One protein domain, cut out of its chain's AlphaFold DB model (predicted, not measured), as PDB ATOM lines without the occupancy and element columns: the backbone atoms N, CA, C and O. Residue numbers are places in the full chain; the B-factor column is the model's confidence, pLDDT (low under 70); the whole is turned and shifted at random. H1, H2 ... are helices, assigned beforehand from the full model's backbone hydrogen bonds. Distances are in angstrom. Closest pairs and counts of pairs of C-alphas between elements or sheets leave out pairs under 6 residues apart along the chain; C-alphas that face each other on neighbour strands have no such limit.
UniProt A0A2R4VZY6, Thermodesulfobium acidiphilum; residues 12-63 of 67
ATOM      1  N   THR A  12     244.077 186.457 121.153       97.69
ATOM      2  CA  THR A  12     244.892 185.435 121.825       97.69
ATOM      3  C   THR A  12     245.045 184.176 120.975       97.69
ATOM      4  O   THR A  12     246.156 183.667 120.845       97.69
ATOM      5  N   ILE A  13     243.971 183.705 120.330       97.81
ATOM      6  CA  ILE A  13     244.045 182.514 119.476       97.81
ATOM      7  C   ILE A  13     244.792 182.796 118.168       97.81
ATOM      8  O   ILE A  13     245.546 181.946 117.699       97.81
ATOM      9  N   TYR A  14     244.672 184.005 117.609       98.06
ATOM     10  CA  TYR A  14     245.452 184.403 116.430       98.06
ATOM     11  C   TYR A  14     246.946 184.518 116.744       98.06
ATOM     12  O   TYR A  14     247.775 184.049 115.963       98.06
ATOM     13  N   ALA A  15     247.292 185.087 117.900       97.81
ATOM     14  CA  ALA A  15     248.670 185.146 118.372       97.81
ATOM     15  C   ALA A  15     249.245 183.737 118.581       97.81
ATOM     16  O   ALA A  15     250.337 183.451 118.090       97.81
ATOM     17  N   ALA A  16     248.489 182.839 119.224       97.31
ATOM     18  CA  ALA A  16     248.897 181.452 119.427       97.31
ATOM     19  C   ALA A  16     249.129 180.719 118.094       97.31
ATOM     20  O   ALA A  16     250.184 180.118 117.898       97.31
ATOM     21  N   ALA A  17     248.186 180.815 117.151       98.31
ATOM     22  CA  ALA A  17     248.307 180.183 115.839       98.31
ATOM     23  C   ALA A  17     249.545 180.675 115.069       98.31
ATOM     24  O   ALA A  17     250.296 179.866 114.521       98.31
ATOM     25  N   LYS A  18     249.799 181.992 115.069       97.81
ATOM     26  CA  LYS A  18     250.976 182.580 114.415       97.81
ATOM     27  C   LYS A  18     252.281 182.125 115.071       97.81
ATOM     28  O   LYS A  18     253.197 181.709 114.364       97.81
ATOM     29  N   ALA A  19     252.357 182.165 116.402       97.12
ATOM     30  CA  ALA A  19     253.544 181.745 117.140       97.12
ATOM     31  C   ALA A  19     253.890 180.274 116.862       97.12
ATOM     32  O   ALA A  19     255.050 179.955 116.595       97.12
ATOM     33  N   LEU A  20     252.887 179.389 116.849       97.50
ATOM     34  CA  LEU A  20     253.066 177.977 116.508       97.50
ATOM     35  C   LEU A  20     253.549 177.797 115.065       97.50
ATOM     36  O   LEU A  20     254.534 177.097 114.839       97.50
ATOM     37  N   TYR A  21     252.899 178.453 114.099       97.94
ATOM     38  CA  TYR A  21     253.274 178.362 112.688       97.94
ATOM     39  C   TYR A  21     254.734 178.774 112.451       97.94
ATOM     40  O   TYR A  21     255.490 178.053 111.802       97.94
ATOM     41  N   GLU A  22     255.157 179.914 112.997       96.75
ATOM     42  CA  GLU A  22     256.528 180.401 112.825       96.75
ATOM     43  C   GLU A  22     257.556 179.514 113.536       96.75
ATOM     44  O   GLU A  22     258.585 179.175 112.950       96.75
ATOM     45  N   THR A  23     257.268 179.102 114.774       97.06
ATOM     46  CA  THR A  23     258.175 178.272 115.582       97.06
ATOM     47  C   THR A  23     258.402 176.909 114.937       97.06
ATOM     48  O   THR A  23     259.543 176.471 114.804       97.06
ATOM     49  N   LEU A  24     257.333 176.248 114.483       96.94
ATOM     50  CA  LEU A  24     257.427 174.928 113.860       96.94
ATOM     51  C   LEU A  24     258.096 174.985 112.484       96.94
ATOM     52  O   LEU A  24     258.898 174.112 112.166       96.94
ATOM     53  N   ASN A  25     257.841 176.030 111.691       97.38
ATOM     54  CA  ASN A  25     258.550 176.227 110.425       97.38
ATOM     55  C   ASN A  25     260.051 176.447 110.630       97.38
ATOM     56  O   ASN A  25     260.852 175.937 109.849       97.38
ATOM     57  N   GLN A  26     260.443 177.199 111.662       96.81
ATOM     58  CA  GLN A  26     261.855 177.392 111.987       96.81
ATOM     59  C   GLN A  26     262.495 176.077 112.449       96.81
ATOM     60  O   GLN A  26     263.549 175.703 111.945       96.81
ATOM     61  N   LEU A  27     261.819 175.333 113.330       97.00
ATOM     62  CA  LEU A  27     262.274 174.021 113.785       97.00
ATOM     63  C   LEU A  27     262.454 173.036 112.619       97.00
ATOM     64  O   LEU A  27     263.452 172.321 112.571       97.00
ATOM     65  N   TYR A  28     261.514 173.022 111.670       97.50
ATOM     66  CA  TYR A  28     261.590 172.191 110.468       97.50
ATOM     67  C   TYR A  28     262.797 172.547 109.591       97.50
ATOM     68  O   TYR A  28     263.484 171.652 109.107       97.50
ATOM     69  N   LYS A  29     263.075 173.845 109.400       97.44
ATOM     70  CA  LYS A  29     264.219 174.321 108.603       97.44
ATOM     71  C   LYS A  29     265.561 174.010 109.259       97.44
ATOM     72  O   LYS A  29     266.489 173.605 108.569       97.44
ATOM     73  N   ASP A  30     265.657 174.210 110.569       96.81
ATOM     74  CA  ASP A  30     266.922 174.098 111.293       96.81
ATOM     75  C   ASP A  30     267.249 172.657 111.704       96.81
ATOM     76  O   ASP A  30     268.409 172.333 111.957       96.81
ATOM     77  N   GLY A  31     266.233 171.798 111.853       97.31
ATOM     78  CA  GLY A  31     266.376 170.457 112.431       97.31
ATOM     79  C   GLY A  31     266.770 170.462 113.915       97.31
ATOM     80  O   GLY A  31     267.104 169.424 114.483       97.31
ATOM     81  N   THR A  32     266.765 171.630 114.560       94.94
ATOM     82  CA  THR A  32     267.153 171.831 115.958       94.94
ATOM     83  C   THR A  32     266.437 173.046 116.547       94.94
ATOM     84  O   THR A  32     265.969 173.921 115.825       94.94
ATOM     85  N   ASN A  33     266.361 173.129 117.875       92.06
ATOM     86  CA  ASN A  33     265.709 174.224 118.599       92.06
ATOM     87  C   ASN A  33     266.651 175.393 118.947       92.06
ATOM     88  O   ASN A  33     266.224 176.337 119.611       92.06
ATOM     89  N   LYS A  34     267.923 175.348 118.528       93.00
ATOM     90  CA  LYS A  34     268.941 176.348 118.903       93.00
ATOM     91  C   LYS A  34     268.538 177.788 118.568       93.00
ATOM     92  O   LYS A  34     268.832 178.679 119.357       93.00
ATOM     93  N   ASN A  35     267.816 178.001 117.467       93.19
ATOM     94  CA  ASN A  35     267.391 179.331 117.014       93.19
ATOM     95  C   ASN A  35     265.949 179.688 117.421       93.19
ATOM     96  O   ASN A  35     265.331 180.564 116.820       93.19
ATOM     97  N   LEU A  36     265.379 178.996 118.414       94.25
ATOM     98  CA  LEU A  36     264.022 179.263 118.902       94.25
ATOM     99  C   LEU A  36     263.984 180.114 120.176       94.25
ATOM    100  O   LEU A  36     262.889 180.417 120.634       94.25
ATOM    101  N   GLN A  37     265.133 180.497 120.746       89.94
ATOM    102  CA  GLN A  37     265.204 181.158 122.061       89.94
ATOM    103  C   GLN A  37     264.370 182.447 122.137       89.94
ATOM    104  O   GLN A  37     263.710 182.679 123.140       89.94
ATOM    105  N   ASP A  38     264.308 183.223 121.052       90.62
ATOM    106  CA  ASP A  38     263.506 184.458 120.991       90.62
ATOM    107  C   ASP A  38     262.012 184.206 120.689       90.62
ATOM    108  O   ASP A  38     261.220 185.142 120.582       90.62
ATOM    109  N   ARG A  39     261.616 182.943 120.485       91.38
ATOM    110  CA  ARG A  39     260.268 182.529 120.049       91.38
ATOM    111  C   ARG A  39     259.521 181.691 121.081       91.38
ATOM    112  O   ARG A  39     258.311 181.518 120.952       91.38
ATOM    113  N   ILE A  40     260.221 181.159 122.079       93.38
ATOM    114  CA  ILE A  40     259.650 180.333 123.144       93.38
ATOM    115  C   ILE A  40     260.068 180.883 124.502       93.38
ATOM    116  O   ILE A  40     261.107 181.520 124.630       93.38
ATOM    117  N   PHE A  41     259.276 180.604 125.534       94.69
ATOM    118  CA  PHE A  41     259.684 180.939 126.893       94.69
ATOM    119  C   PHE A  41     260.960 180.177 127.276       94.69
ATOM    120  O   PHE A  41     261.021 178.956 127.081       94.69
ATOM    121  N   PRO A  42     261.941 180.846 127.904       94.12
ATOM    122  CA  PRO A  42     262.999 180.160 128.621       94.12
ATOM    123  C   PRO A  42     262.403 179.191 129.648       94.12
ATOM    124  O   PRO A  42     261.420 179.501 130.322       94.12
ATOM    125  N   PHE A  43     263.026 178.024 129.818       93.00
ATOM    126  CA  PHE A  43     262.501 176.959 130.681       93.00
ATOM    127  C   PHE A  43     262.185 177.429 132.112       93.00
ATOM    128  O   PHE A  43     261.143 177.093 132.673       93.00
ATOM    129  N   GLN A  44     263.066 178.241 132.703       95.00
ATOM    130  CA  GLN A  44     262.867 178.779 134.052       95.00
ATOM    131  C   GLN A  44     261.683 179.752 134.132       95.00
ATOM    132  O   GLN A  44     260.937 179.724 135.111       95.00
ATOM    133  N   GLU A  45     261.493 180.590 133.112       96.25
ATOM    134  CA  GLU A  45     260.373 181.534 133.055       96.25
ATOM    135  C   GLU A  45     259.050 180.804 132.863       96.25
ATOM    136  O   GLU A  45     258.084 181.093 133.567       96.25
ATOM    137  N   PHE A  46     259.030 179.799 131.984       96.31
ATOM    138  CA  PHE A  46     257.861 178.949 131.798       96.31
ATOM    139  C   PHE A  46     257.464 178.245 133.101       96.31
ATOM    140  O   PHE A  46     256.300 178.283 133.486       96.31
ATOM    141  N   ASN A  47     258.425 177.668 133.831       97.00
ATOM    142  CA  ASN A  47     258.148 176.999 135.106       97.00
ATOM    143  C   ASN A  47     257.584 177.949 136.168       97.00
ATOM    144  O   ASN A  47     256.689 177.564 136.918       97.00
ATOM    145  N   LYS A  48     258.071 179.193 136.220       97.25
ATOM    146  CA  LYS A  48     257.470 180.233 137.067       97.25
ATOM    147  C   LYS A  48     256.042 180.551 136.637       97.25
ATOM    148  O   LYS A  48     255.169 180.642 137.489       97.25
ATOM    149  N   LEU A  49     255.803 180.697 135.333       97.06
ATOM    150  CA  LEU A  49     254.481 181.007 134.789       97.06
ATOM    151  C   LEU A  49     253.439 179.944 135.160       97.06
ATOM    152  O   LEU A  49     252.315 180.294 135.503       97.06
ATOM    153  N   ILE A  50     253.804 178.659 135.103       96.88
ATOM    154  CA  ILE A  50     252.878 177.555 135.406       96.88
ATOM    155  C   ILE A  50     252.752 177.237 136.905       96.88
ATOM    156  O   ILE A  50     252.055 176.289 137.260       96.88
ATOM    157  N   GLY A  51     253.426 177.986 137.785       96.94
ATOM    158  CA  GLY A  51     253.378 177.757 139.232       96.94
ATOM    159  C   GLY A  51     254.101 176.482 139.686       96.94
ATOM    160  O   GLY A  51     253.706 175.824 140.649       96.94
ATOM    161  N   PHE A  52     255.149 176.075 138.960       97.50
ATOM    162  CA  PHE A  52     255.935 174.899 139.328       97.50
ATOM    163  C   PHE A  52     256.619 175.015 140.709       97.50
ATOM    164  O   PHE A  52     256.666 174.007 141.419       97.50
ATOM    165  N   PRO A  53     257.138 176.186 141.144       96.62
ATOM    166  CA  PRO A  53     257.713 176.333 142.484       96.62
ATOM    167  C   PRO A  53     256.738 175.974 143.615       96.62
ATOM    168  O   PRO A  53     257.115 175.284 144.559       96.62
ATOM    169  N   GLU A  54     255.479 176.374 143.491       97.19
ATOM    170  CA  GLU A  54     254.431 176.114 144.472       97.19
ATOM    171  C   GLU A  54     254.115 174.617 144.545       97.19
ATOM    172  O   GLU A  54     253.960 174.062 145.635       97.19
ATOM    173  N   ILE A  55     254.101 173.934 143.395       96.50
ATOM    174  CA  ILE A  55     253.970 172.472 143.337       96.50
ATOM    175  C   ILE A  55     255.131 171.809 144.088       96.50
ATOM    176  O   ILE A  55     254.895 170.928 144.913       96.50
ATOM    177  N   ARG A  56     256.374 172.263 143.886       95.50
ATOM    178  CA  ARG A  56     257.551 171.730 144.599       95.50
ATOM    179  C   ARG A  56     257.455 171.903 146.114       95.50
ATOM    180  O   ARG A  56     257.943 171.046 146.851       95.50
ATOM    181  N   ASP A  57     256.856 172.984 146.597       96.75
ATOM    182  CA  ASP A  57     256.665 173.196 148.034       96.75
ATOM    183  C   ASP A  57     255.567 172.297 148.614       96.75
ATOM    184  O   ASP A  57     255.716 171.781 149.725       96.75
ATOM    185  N   LEU A  58     254.508 172.030 147.844       96.56
ATOM    186  CA  LEU A  58     253.509 171.022 148.203       96.56
ATOM    187  C   LEU A  58     254.128 169.621 148.246       96.56
ATOM    188  O   LEU A  58     253.895 168.881 149.198       96.56
ATOM    189  N   GLU A  59     254.962 169.275 147.265       95.88
ATOM    190  CA  GLU A  59     255.663 167.991 147.232       95.88
ATOM    191  C   GLU A  59     256.513 167.778 148.488       95.88
ATOM    192  O   GLU A  59     256.384 166.745 149.134       95.88
ATOM    193  N   LYS A  60     257.309 168.771 148.906       94.62
ATOM    194  CA  LYS A  60     258.102 168.685 150.150       94.62
ATOM    195  C   LYS A  60     257.242 168.485 151.397       94.62
ATOM    196  O   LYS A  60     257.695 167.884 152.363       94.62
ATOM    197  N   LYS A  61     256.034 169.052 151.411       95.62
ATOM    198  CA  LYS A  61     255.137 169.005 152.569       95.62
ATOM    199  C   LYS A  61     254.380 167.683 152.671       95.62
ATOM    200  O   LYS A  61     254.034 167.276 153.777       95.62
ATOM    201  N   PHE A  62     254.067 167.063 151.535       95.69
ATOM    202  CA  PHE A  62     253.083 165.982 151.478       95.69
ATOM    203  C   PHE A  62     253.599 164.675 150.883       95.69
ATOM    204  O   PHE A  62     253.005 163.633 151.162       95.69
ATOM    205  N   LEU A  63     254.666 164.688 150.080       94.62
ATOM    206  CA  LEU A  63     255.267 163.443 149.616       94.62
ATOM    207  C   LEU A  63     256.111 162.826 150.736       94.62
ATOM    208  O   LEU A  63     256.829 163.548 151.430       94.62
TER     209      LEU A  63
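AT A GLANCE: This is residues 12 to 63 of the 67 residues of a protein of Thermodesulfobium acidiphilum (UniProt A0A2R4VZY6). This is an open, drawn-out chain of three helices that do not form a shared core: the longest helix, H1, stands crosswise at one end, and a long link folds back from it and leads away to the short helix H2 and then to H3 at the far end. The first part of H1, residues 12 to 18, sticks out at one end, and residues 53 to 63, of which 53 to 62 belong to H3, stick out at the other. The printed part has 52 residues with three named helices, in the order H1, H2, H3, and no named strand; its class is all helix. It is extended, with a radius of gyration of the C-alphas of 15.4 A, and elongated, spanning 45 by 26 by 16 A.

IN THESE COORDINATES: H1 runs from Thr 12, with its C-alpha at (244.892, 185.435, 121.825), to Asp 30, with its C-alpha at (266.922, 174.098, 111.293), and is 26.9 A from first to last C-alpha. Residues 31 to 42 follow with no named element. H2 comprises residues 43 to 49, Phe 43 to Leu 49, and is 9.9 A long from first to last C-alpha. H3 comprises residues 52 to 62, is 15.3 A long from first to last C-alpha, and ends at Phe 62, with its C-alpha at (253.083, 165.982, 151.478).

HOW THE PARTS SIT: H1 touches no helix. H1 and H2 are apart, with no C-alpha of the one within 8 A of the other. H1 and H3 are apart by the same measure. H2 and H3 are close but not clearly touching, with 1 pair of C-alphas within 8 A; their closest C-alphas are those of Asn 47 and Pro 53, 7.4 A apart. The lines of H2 and H3 are about perpendicular, at 76 degrees, and their centres are 15.3 A apart. In H1, H2 and H3 every pair of O of residue i and N of residue i+4 is within hydrogen-bond range.

THE WHOLE: The two C-alphas farthest apart are those of Lys 29 and Lys 61, 45.2 A. The C-alphas of the first and last printed residues, Thr 12 and Leu 63, are 36.9 A apart. Without the stretches that stand free, 34 residues remain, spanning 32 by 17 by 13 A with a radius of gyration of 11.1 A. The link from H1 to H2 is long, with 12 residues, and the link from H2 to H3 is tight, with 2 residues. The printed part has no cut. The mean pLDDT of the printed part is 95.9, and no printed residue is under 70.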